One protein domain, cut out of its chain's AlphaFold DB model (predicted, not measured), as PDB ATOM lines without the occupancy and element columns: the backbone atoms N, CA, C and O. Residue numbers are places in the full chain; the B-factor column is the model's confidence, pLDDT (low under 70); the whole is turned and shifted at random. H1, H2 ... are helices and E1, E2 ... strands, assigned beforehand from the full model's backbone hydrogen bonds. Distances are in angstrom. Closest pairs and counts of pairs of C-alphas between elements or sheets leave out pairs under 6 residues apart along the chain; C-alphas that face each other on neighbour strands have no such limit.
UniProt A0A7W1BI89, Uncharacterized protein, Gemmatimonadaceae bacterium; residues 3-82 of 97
ATOM      1  N   TYR A   3      23.587  36.298 -10.485       86.69
ATOM      2  CA  TYR A   3      22.735  36.333 -11.679       86.69
ATOM      3  C   TYR A   3      22.434  37.768 -12.118       86.69
ATOM      4  O   TYR A   3      22.238  38.645 -11.280       86.69
ATOM      5  N   PHE A   4      22.356  37.983 -13.430       85.94
ATOM      6  CA  PHE A   4      21.950  39.248 -14.039       85.94
ATOM      7  C   PHE A   4      20.967  38.989 -15.172       85.94
ATOM      8  O   PHE A   4      21.196  38.125 -16.017       85.94
ATOM      9  N   THR A   5      19.871  39.739 -15.184       87.06
ATOM     10  CA  THR A   5      18.861  39.652 -16.236       87.06
ATOM     11  C   THR A   5      19.063  40.796 -17.220       87.06
ATOM     12  O   THR A   5      19.058  41.963 -16.831       87.06
ATOM     13  N   THR A   6      19.252  40.469 -18.497       83.75
ATOM     14  CA  THR A   6      19.341  41.481 -19.558       83.75
ATOM     15  C   THR A   6      17.965  42.071 -19.869       83.75
ATOM     16  O   THR A   6      16.937  41.513 -19.489       83.75
ATOM     17  N   ALA A   7      17.930  43.185 -20.610       79.94
ATOM     18  CA  ALA A   7      16.679  43.786 -21.086       79.94
ATOM     19  C   ALA A   7      15.814  42.799 -21.898       79.94
ATOM     20  O   ALA A   7      14.591  42.873 -21.853       79.94
ATOM     21  N   ASP A   8      16.449  41.824 -22.555       81.19
ATOM     22  CA  ASP A   8      15.795  40.743 -23.306       81.19
ATOM     23  C   ASP A   8      15.212  39.632 -22.404       81.19
ATOM     24  O   ASP A   8      14.806  38.578 -22.887       81.19
ATOM     25  N   ASN A   9      15.195  39.841 -21.084       83.50
ATOM     26  CA  ASN A   9      14.698  38.918 -20.062       83.50
ATOM     27  C   ASN A   9      15.451  37.569 -19.987       83.50
ATOM     28  O   ASN A   9      14.928  36.571 -19.487       83.50
ATOM     29  N   ILE A  10      16.702  37.534 -20.457       84.62
ATOM     30  CA  ILE A  10      17.585  36.364 -20.368       84.62
ATOM     31  C   ILE A  10      18.386  36.452 -19.069       84.62
ATOM     32  O   ILE A  10      19.019  37.471 -18.793       84.62
ATOM     33  N   ARG A  11      18.390  35.372 -18.278       88.62
ATOM     34  CA  ARG A  11      19.156  35.279 -17.027       88.62
ATOM     35  C   ARG A  11      20.561  34.744 -17.289       88.62
ATOM     36  O   ARG A  11      20.725  33.561 -17.562       88.62
ATOM     37  N   TRP A  12      21.562  35.595 -17.137       88.12
ATOM     38  CA  TRP A  12      22.976  35.250 -17.256       88.12
ATOM     39  C   TRP A  12      23.571  34.947 -15.884       88.12
ATOM     40  O   TRP A  12      23.234  35.604 -14.895       88.12
ATOM     41  N   LEU A  13      24.466  33.963 -15.821       89.00
ATOM     42  CA  LEU A  13      25.282  33.704 -14.635       89.00
ATOM     43  C   LEU A  13      26.606  34.457 -14.775       89.00
ATOM     44  O   LEU A  13      27.312  34.297 -15.760       89.00
ATOM     45  N   ILE A  14      26.945  35.270 -13.785       89.62
ATOM     46  CA  ILE A  14      28.155  36.081 -13.759       89.62
ATOM     47  C   ILE A  14      29.200  35.430 -12.859       89.62
ATOM     48  O   ILE A  14      28.952  35.141 -11.678       89.62
ATOM     49  N   GLU A  15      30.397  35.282 -13.409       88.69
ATOM     50  CA  GLU A  15      31.595  34.829 -12.719       88.69
ATOM     51  C   GLU A  15      32.707  35.876 -12.864       88.69
ATOM     52  O   GLU A  15      32.908  36.437 -13.936       88.69
ATOM     53  N   ALA A  16      33.442  36.150 -11.789       85.31
ATOM     54  CA  ALA A  16      34.652  36.960 -11.845       85.31
ATOM     55  C   ALA A  16      35.866  36.029 -11.876       85.31
ATOM     56  O   ALA A  16      36.030  35.182 -10.998       85.31
ATOM     57  N   ARG A  17      36.710  36.183 -12.895       81.56
ATOM     58  CA  ARG A  17      37.916  35.388 -13.135       81.56
ATOM     59  C   ARG A  17      39.137  36.276 -13.278       81.56
ATOM     60  O   ARG A  17      39.034  37.457 -13.596       81.56
ATOM     61  N   MET A  18      40.304  35.662 -13.092       76.56
ATOM     62  CA  MET A  18      41.610  36.304 -13.273       76.56
ATOM     63  C   MET A  18      41.717  37.654 -12.543       76.56
ATOM     64  O   MET A  18      41.953  38.678 -13.184       76.56
ATOM     65  N   PRO A  19      41.511  37.682 -11.212       75.69
ATOM     66  CA  PRO A  19      41.757  38.894 -10.451       75.69
ATOM     67  C   PRO A  19      43.242  39.262 -10.521       75.69
ATOM     68  O   PRO A  19      44.113  38.479 -10.135       75.69
ATOM     69  N   SER A  20      43.515  40.468 -10.999       70.81
ATOM     70  CA  SER A  20      44.801  41.142 -10.855       70.81
ATOM     71  C   SER A  20      44.706  42.207  -9.759       70.81
ATOM     72  O   SER A  20      43.695  42.313  -9.064       70.81
ATOM     73  N   ALA A  21      45.749  43.019  -9.616       64.00
ATOM     74  CA  ALA A  21      45.773  44.150  -8.692       64.00
ATOM     75  C   ALA A  21      44.794  45.273  -9.073       64.00
ATOM     76  O   ALA A  21      44.299  45.993  -8.211       64.00
ATOM     77  N   SER A  22      44.491  45.424 -10.364       68.31
ATOM     78  CA  SER A  22      43.711  46.560 -10.877       68.31
ATOM     79  C   SER A  22      42.579  46.177 -11.826       68.31
ATOM     80  O   SER A  22      41.731  47.015 -12.138       68.31
ATOM     81  N   ASN A  23      42.522  44.925 -12.277       79.31
ATOM     82  CA  ASN A  23      41.498  44.462 -13.200       79.31
ATOM     83  C   ASN A  23      40.992  43.062 -12.850       79.31
ATOM     84  O   ASN A  23      41.655  42.276 -12.174       79.31
ATOM     85  N   VAL A  24      39.776  42.774 -13.301       84.50
ATOM     86  CA  VAL A  24      39.162  41.454 -13.205       84.50
ATOM     87  C   VAL A  24      38.365  41.181 -14.471       84.50
ATOM     88  O   VAL A  24      37.747  42.086 -15.046       84.50
ATOM     89  N   MET A  25      38.378  39.932 -14.923       87.69
ATOM     90  CA  MET A  25      37.527  39.502 -16.020       87.69
ATOM     91  C   MET A  25      36.154  39.139 -15.465       87.69
ATOM     92  O   MET A  25      36.028  38.249 -14.630       87.69
ATOM     93  N   VAL A  26      35.119  39.798 -15.961       89.31
ATOM     94  CA  VAL A  26      33.723  39.457 -15.695       89.31
ATOM     95  C   VAL A  26      33.224  38.596 -16.845       89.31
ATOM     96  O   VAL A  26      33.181  39.042 -17.990       89.31
ATOM     97  N   VAL A  27      32.873  37.355 -16.540       89.88
ATOM     98  CA  VAL A  27      32.355  36.357 -17.473       89.88
ATOM     99  C   VAL A  27      30.846  36.251 -17.293       89.88
ATOM    100  O   VAL A  27      30.361  36.094 -16.177       89.88
ATOM    101  N   PHE A  28      30.109  36.327 -18.394       89.50
ATOM    102  CA  PHE A  28      28.667  36.150 -18.478       89.50
ATOM    103  C   PHE A  28      28.380  34.813 -19.165       89.50
ATOM    104  O   PHE A  28      28.590  34.669 -20.368       89.50
ATOM    105  N   HIS A  29      27.871  33.855 -18.404       87.31
ATOM    106  CA  HIS A  29      27.483  32.537 -18.883       87.31
ATOM    107  C   HIS A  29      26.031  32.515 -19.349       87.31
ATOM    108  O   HIS A  29      25.124  32.969 -18.637       87.31
ATOM    109  N   TYR A  30      25.814  31.953 -20.536       84.38
ATOM    110  CA  TYR A  30      24.485  31.806 -21.117       84.38
ATOM    111  C   TYR A  30      23.710  30.657 -20.435       84.38
ATOM    112  O   TYR A  30      24.255  29.564 -20.257       84.38
ATOM    113  N   PRO A  31      22.423  30.838 -20.072       80.62
ATOM    114  CA  PRO A  31      21.694  29.902 -19.208       80.62
ATOM    115  C   PRO A  31      21.454  28.509 -19.800       80.62
ATOM    116  O   PRO A  31      21.216  27.572 -19.045       80.62
ATOM    117  N   THR A  32      21.485  28.335 -21.125       72.12
ATOM    118  CA  THR A  32      21.131  27.042 -21.738       72.12
ATOM    119  C   THR A  32      22.302  26.076 -21.909       72.12
ATOM    120  O   THR A  32      22.102  25.027 -22.517       72.12
ATOM    121  N   GLY A  33      23.498  26.381 -21.382       56.69
ATOM    122  CA  GLY A  33      24.620  25.441 -21.178       56.69
ATOM    123  C   GLY A  33      25.187  24.730 -22.419       56.69
ATOM    124  O   GLY A  33      26.203  24.050 -22.332       56.69
ATOM    125  N   ARG A  34      24.556  24.876 -23.586       56.56
ATOM    126  CA  ARG A  34      24.855  24.114 -24.801       56.56
ATOM    127  C   ARG A  34      25.955  24.739 -25.648       56.56
ATOM    128  O   ARG A  34      26.451  24.095 -26.565       56.56
ATOM    129  N   THR A  35      26.349  25.972 -25.346       54.78
ATOM    130  CA  THR A  35      27.360  26.697 -26.112       54.78
ATOM    131  C   THR A  35      28.119  27.673 -25.224       54.78
ATOM    132  O   THR A  35      27.674  28.802 -25.041       54.78
ATOM    133  N   ALA A  36      29.337  27.292 -24.826       58.38
ATOM    134  CA  ALA A  36      30.387  28.243 -24.439       58.38
ATOM    135  C   ALA A  36      30.615  29.328 -25.522       58.38
ATOM    136  O   ALA A  36      31.140  30.392 -25.231       58.38
ATOM    137  N   ARG A  37      30.154  29.090 -26.765       64.06
ATOM    138  CA  ARG A  37      30.156  30.050 -27.886       64.06
ATOM    139  C   ARG A  37      29.293  31.302 -27.665       64.06
ATOM    140  O   ARG A  37      29.465  32.271 -28.396       64.06
ATOM    141  N   LEU A  38      28.329  31.270 -26.738       77.25
ATOM    142  CA  LEU A  38      27.485  32.430 -26.412       77.25
ATOM    143  C   LEU A  38      27.895  33.111 -25.111       77.25
ATOM    144  O   LEU A  38      27.364  34.183 -24.807       77.25
ATOM    145  N   ASP A  39      28.819  32.506 -24.364       85.75
ATOM    146  CA  ASP A  39      29.368  33.136 -23.180       85.75
ATOM    147  C   ASP A  39      30.100  34.404 -23.601       85.75
ATOM    148  O   ASP A  39      30.674  34.505 -24.689       85.75
ATOM    149  N   ARG A  40      30.040  35.414 -22.747       89.31
ATOM    150  CA  ARG A  40      30.631  36.719 -23.010       89.31
ATOM    151  C   ARG A  40      31.597  37.071 -21.904       89.31
ATOM    152  O   ARG A  40      31.426  36.638 -20.772       89.31
ATOM    153  N   TYR A  41      32.593  37.886 -22.203       90.44
ATOM    154  CA  TYR A  41      33.503  38.410 -21.198       90.44
ATOM    155  C   TYR A  41      33.696  39.913 -21.364       90.44
ATOM    156  O   TYR A  41      33.644  40.455 -22.468       90.44
ATOM    157  N   ALA A  42      33.919  40.595 -20.249       89.56
ATOM    158  CA  ALA A  42      34.284  41.999 -20.207       89.56
ATOM    159  C   ALA A  42      35.348  42.211 -19.133       89.56
ATOM    160  O   ALA A  42      35.307  41.593 -18.072       89.56
ATOM    161  N   TRP A  43      36.289  43.113 -19.386       87.25
ATOM    162  CA  TRP A  43      37.246  43.530 -18.368       87.25
ATOM    163  C   TRP A  43      36.662  44.675 -17.546       87.25
ATOM    164  O   TRP A  43      36.239  45.698 -18.095       87.25
ATOM    165  N   HIS A  44      36.643  44.497 -16.228       84.50
ATOM    166  CA  HIS A  44      36.346  45.551 -15.271       84.50
ATOM    167  C   HIS A  44      37.657  46.040 -14.651       84.50
ATOM    168  O   HIS A  44      38.409  45.252 -14.078       84.50
ATOM    169  N   ASN A  45      37.918  47.342 -14.766       79.25
ATOM    170  CA  ASN A  45      39.065  47.995 -14.145       79.25
ATOM    171  C   ASN A  45      38.587  48.678 -12.863       79.25
ATOM    172  O   ASN A  45      37.714  49.545 -12.922       79.25
ATOM    173  N   SER A  46      39.147  48.286 -11.720       68.00
ATOM    174  CA  SER A  46      38.807  48.889 -10.434       68.00
ATOM    175  C   SER A  46      39.477  50.265 -10.315       68.00
ATOM    176  O   SER A  46      40.689  50.358 -10.510       68.00
ATOM    177  N   PRO A  47      38.744  51.341  -9.970       61.66
ATOM    178  CA  PRO A  47      39.314  52.678  -9.804       61.66
ATOM    179  C   PRO A  47      40.030  52.878  -8.454       61.66
ATOM    180  O   PRO A  47      40.402  54.005  -8.128       61.66
ATOM    181  N   ARG A  48      40.196  51.832  -7.629       58.50
ATOM    182  CA  ARG A  48      40.783  51.992  -6.292       58.50
ATOM    183  C   ARG A  48      42.260  52.430  -6.355       58.50
ATOM    184  O   ARG A  48      43.027  51.870  -7.137       58.50
ATOM    185  N   PRO A  49      42.701  53.348  -5.470       52.56
ATOM    186  CA  PRO A  49      44.108  53.752  -5.347       52.56
ATOM    187  C   PRO A  49      45.043  52.617  -4.883       52.56
ATOM    188  O   PRO A  49      46.260  52.727  -5.028       52.56
ATOM    189  N   GLU A  50      44.479  51.508  -4.393       50.00
ATOM    190  CA  GLU A  50      45.166  50.239  -4.101       50.00
ATOM    191  C   GLU A  50      45.748  49.559  -5.354       50.00
ATOM    192  O   GLU A  50      46.589  48.677  -5.225       50.00
ATOM    193  N   ALA A  51      45.426  50.042  -6.565       49.88
ATOM    194  CA  ALA A  51      46.080  49.664  -7.825       49.88
ATOM    195  C   ALA A  51      47.608  49.923  -7.859       49.88
ATOM    196  O   ALA A  51      48.262  49.628  -8.860       49.88
ATOM    197  N   ARG A  52      48.182  50.491  -6.789       51.19
ATOM    198  CA  ARG A  52      49.628  50.631  -6.569       51.19
ATOM    199  C   ARG A  52      50.292  49.400  -5.954       51.19
ATOM    200  O   ARG A  52      51.509  49.286  -6.075       51.19
ATOM    201  N   ASP A  53      49.540  48.500  -5.323       55.25
ATOM    202  CA  ASP A  53      50.096  47.270  -4.760       55.25
ATOM    203  C   ASP A  53      49.875  46.101  -5.725       55.25
ATOM    204  O   ASP A  53      48.819  45.476  -5.767       55.25
ATOM    205  N   VAL A  54      50.901  45.805  -6.520       54.53
ATOM    206  CA  VAL A  54      50.901  44.715  -7.510       54.53
ATOM    207  C   VAL A  54      50.795  43.318  -6.883       54.53
ATOM    208  O   VAL A  54      50.571  42.346  -7.606       54.53
ATOM    209  N   THR A  55      50.974  43.199  -5.561       53.91
ATOM    210  CA  THR A  55      50.857  41.930  -4.829       53.91
ATOM    211  C   THR A  55      49.455  41.703  -4.268       53.91
ATOM    212  O   THR A  55      49.059  40.551  -4.064       53.91
ATOM    213  N   ALA A  56      48.673  42.772  -4.091       59.09
ATOM    214  CA  ALA A  56      47.268  42.674  -3.739       59.09
ATOM    215  C   ALA A  56      46.488  42.115  -4.936       59.09
ATOM    216  O   ALA A  56      46.572  42.625  -6.049       59.09
ATOM    217  N   ARG A  57      45.719  41.046  -4.726       62.91
ATOM    218  CA  ARG A  57      44.751  40.563  -5.719       62.91
ATOM    219  C   ARG A  57      43.383  41.100  -5.339       62.91
ATOM    220  O   ARG A  57      42.999  40.994  -4.176       62.91
ATOM    221  N   LEU A  58      42.647  41.644  -6.307       68.94
ATOM    222  CA  LEU A  58      41.239  41.968  -6.098       68.94
ATOM    223  C   LEU A  58      40.492  40.705  -5.650       68.94
ATOM    224  O   LEU A  58      40.649  39.647  -6.256       68.94
ATOM    225  N   ASP A  59      39.668  40.808  -4.608       74.50
ATOM    226  CA  ASP A  59      38.764  39.719  -4.239       74.50
ATOM    227  C   ASP A  59      37.637  39.641  -5.288       74.50
ATOM    228  O   ASP A  59      36.848  40.588  -5.404       74.50
ATOM    229  N   PRO A  60      37.531  38.542  -6.063       74.25
ATOM    230  CA  PRO A  60      36.502  38.392  -7.088       74.25
ATOM    231  C   PRO A  60      35.081  38.539  -6.537       74.25
ATOM    232  O   PRO A  60      34.202  39.045  -7.231       74.25
ATOM    233  N   THR A  61      34.849  38.105  -5.298       76.69
ATOM    234  CA  THR A  61      33.539  38.163  -4.642       76.69
ATOM    235  C   THR A  61      33.178  39.606  -4.330       76.69
ATOM    236  O   THR A  61      32.117  40.071  -4.740       76.69
ATOM    237  N   HIS A  62      34.104  40.344  -3.716       78.62
ATOM    238  CA  HIS A  62      33.906  41.754  -3.384       78.62
ATOM    239  C   HIS A  62      33.688  42.611  -4.638       78.62
ATOM    240  O   HIS A  62      32.870  43.528  -4.629       78.62
ATOM    241  N   VAL A  63      34.395  42.318  -5.736       78.56
ATOM    242  CA  VAL A  63      34.172  43.032  -7.000       78.56
ATOM    243  C   VAL A  63      32.785  42.728  -7.572       78.56
ATOM    244  O   VAL A  63      32.107  43.633  -8.039       78.56
ATOM    245  N   LEU A  64      32.314  41.480  -7.518       81.12
ATOM    246  CA  LEU A  64      30.960  41.154  -7.984       81.12
ATOM    247  C   LEU A  64      29.854  41.791  -7.130       81.12
ATOM    248  O   LEU A  64      28.786  42.108  -7.658       81.12
ATOM    249  N   GLU A  65      30.097  41.953  -5.831       82.56
ATOM    250  CA  GLU A  65      29.182  42.618  -4.899       82.56
ATOM    251  C   GLU A  65      29.149  44.136  -5.097       82.56
ATOM    252  O   GLU A  65      28.088  44.743  -4.964       82.56
ATOM    253  N   SER A  66      30.281  44.752  -5.456       83.06
ATOM    254  CA  SER A  66      30.355  46.198  -5.688       83.06
ATOM    255  C   SER A  66      29.761  46.639  -7.028       83.06
ATOM    256  O   SER A  66      29.377  47.800  -7.168       83.06
ATOM    257  N   LEU A  67      29.658  45.734  -8.008       84.38
ATOM    258  CA  LEU A  67      29.052  46.021  -9.305       84.38
ATOM    259  C   LEU A  67      27.533  46.188  -9.178       84.38
ATOM    260  O   LEU A  67      26.805  45.264  -8.800       84.38
ATOM    261  N   THR A  68      27.031  47.360  -9.554       88.06
ATOM    262  CA  THR A  68      25.586  47.600  -9.641       88.06
ATOM    263  C   THR A  68      24.992  46.932 -10.883       88.06
ATOM    264  O   THR A  68      25.705  46.584 -11.825       88.06
ATOM    265  N   ASP A  69      23.665  46.793 -10.945       85.69
ATOM    266  CA  ASP A  69      23.004  46.296 -12.162       85.69
ATOM    267  C   ASP A  69      23.261  47.210 -13.374       85.69
ATOM    268  O   ASP A  69      23.342  46.731 -14.506       85.69
ATOM    269  N   ALA A  70      23.450  48.516 -13.151       86.62
ATOM    270  CA  ALA A  70      23.819  49.464 -14.199       86.62
ATOM    271  C   ALA A  70      25.248  49.216 -14.715       86.62
ATOM    272  O   ALA A  70      25.472  49.227 -15.930       86.62
ATOM    273  N   ASP A  71      26.194  48.923 -13.818       88.12
ATOM    274  CA  ASP A  71      27.565  48.557 -14.191       88.12
ATOM    275  C   ASP A  71      27.592  47.234 -14.951       88.12
ATOM    276  O   ASP A  71      28.255  47.124 -15.981       88.12
ATOM    277  N   LEU A  72      26.823  46.244 -14.492       88.62
ATOM    278  CA  LEU A  72      26.676  44.956 -15.167       88.62
ATOM    279  C   LEU A  72      26.055  45.118 -16.555       88.62
ATOM    280  O   LEU A  72      26.554  44.527 -17.509       88.62
ATOM    281  N   ALA A  73      25.040  45.970 -16.710       89.44
ATOM    282  CA  ALA A  73      24.466  46.285 -18.013       89.44
ATOM    283  C   ALA A  73      25.487  46.965 -18.940       89.44
ATOM    284  O   ALA A  73      25.561  46.639 -20.126       89.44
ATOM    285  N   LEU A  74      26.301  47.887 -18.419       90.12
ATOM    286  CA  LEU A  74      27.352  48.552 -19.185       90.12
ATOM    287  C   LEU A  74      28.481  47.587 -19.579       90.12
ATOM    288  O   LEU A  74      28.971  47.643 -20.710       90.12
ATOM    289  N   LEU A  75      28.889  46.704 -18.664       90.12
ATOM    290  CA  LEU A  75      29.862  45.638 -18.903       90.12
ATOM    291  C   LEU A  75      29.335  44.634 -19.932       90.12
ATOM    292  O   LEU A  75      30.065  44.252 -20.841       90.12
ATOM    293  N   PHE A  76      28.056  44.273 -19.851       88.81
ATOM    294  CA  PHE A  76      27.410  43.384 -20.807       88.81
ATOM    295  C   PHE A  76      27.347  44.007 -22.207       88.81
ATOM    296  O   PHE A  76      27.695  43.351 -23.186       88.81
ATOM    297  N   ARG A  77      26.996  45.295 -22.326       88.12
ATOM    298  CA  ARG A  77      26.985  46.006 -23.621       88.12
ATOM    299  C   ARG A  77      28.360  46.060 -24.291       88.12
ATOM    300  O   ARG A  77      28.427  45.977 -25.511       88.12
ATOM    301  N   ARG A  78      29.442  46.193 -23.515       88.94
ATOM    302  CA  ARG A  78      30.829  46.188 -24.032       88.94
ATOM    303  C   ARG A  78      31.451  44.792 -24.124       88.94
ATOM    304  O   ARG A  78      32.625  44.679 -24.471       88.94
ATOM    305  N   SER A  79      30.722  43.756 -23.717       88.12
ATOM    306  CA  SER A  79      31.266  42.407 -23.614       88.12
ATOM    307  C   SER A  79      31.543  41.812 -24.992       88.12
ATOM    308  O   SER A  79      30.819  42.055 -25.960       88.12
ATOM    309  N   MET A  80      32.591  41.002 -25.066       87.31
ATOM    310  CA  MET A  80      32.963  40.253 -26.260       87.31
ATOM    311  C   MET A  80      32.538  38.797 -26.105       87.31
ATOM    312  O   MET A  80      32.551  38.265 -24.999       87.31
ATOM    313  N   LEU A  81      32.171  38.145 -27.209       85.94
ATOM    314  CA  LEU A  81      31.922  36.704 -27.207       85.94
ATOM    315  C   LEU A  81      33.213  35.965 -26.839       85.94
ATOM    316  O   LEU A  81      34.288  36.265 -27.363       85.94
ATOM    317  N   ILE A  82      33.101  34.984 -25.950       81.81
ATOM    318  CA  ILE A  82      34.149  34.001 -25.715       81.81
ATOM    319  C   ILE A  82      34.129  33.092 -26.937       81.81
ATOM    320  O   ILE A  82      33.279  32.213 -27.073       81.81
TER     321      ILE A  82
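AT A GLANCE: This is residues 3 to 82 of the 97 residues of an uncharacterized protein of Gemmatimonadaceae bacterium (UniProt A0A7W1BI89). A strongly twisted sheet of four strands curls like part of a barrel, and two helices, H2 and H3, cover its hollow face as a second layer. The short H1 lies away from the sheet at one end of the long axis, and the 33 to 37 turn lies at the other. The printed part has 80 residues, with four named strands and three named helices that follow along the chain as E1, E2, E3, E4, H1, H2, H3; the class is mixed, helices and strands. The sheet, E1 - E2 - E3 - E4, is antiparallel. The whole is compact, radius of gyration of the C-alphas 13.0 A, yet elongated, spanning 39 by 23 by 19 A.

IN THESE COORDINATES: E1, residues 3 to 5, begins at C-alpha 3 (22.735, 36.333, -11.679). E2 is residues 11 to 17, 19.2 A; E3 is 23 to 29, 19.3 A; E4 is 40 to 45, 16.6 A. H1 is residues 49 to 52, H2 60 to 66, 10.0 A, and H3 69 to 77, 12.1 A, ending at C-alpha 77 (26.985, 46.006, -23.621).

HOW THE PARTS SIT: The strands form a meander, each the antiparallel neighbour of the one before. N 4 and O 12 of hairpin E1 and E2 are 2.9 A apart, N 15 and O 27 of hairpin E2 and E3 2.9 A, and N 26 and O 42 of hairpin E3 and E4 2.8 A, within hydrogen-bond range. Residues 80 to 81 pair antiparallel with residues 40 to 41 of E4. H2 and H3 are on the same face. H2 has a height over the sheet of 8.6 A; the closest C-alphas of H2 and E2 are those of Pro 60 and Ala 16, 5.3 A. The closest C-alphas of H3 and E4 are those of Leu 75 and Ala 42, 5.9 A. H1 is not on the sheet; H2 and H3 are apart. Every O i to N i+4 pair in H2 and H3 is within hydrogen-bond range; H1 is too short for one.

THE WHOLE: The C-alphas farthest apart, of Arg 34 and Arg 52, are 40.6 A apart. The printed part has no cut and no long link. Its mean pLDDT is 77.9; residues 21 to 22, 33 to 37 and 46 to 58 are under 70.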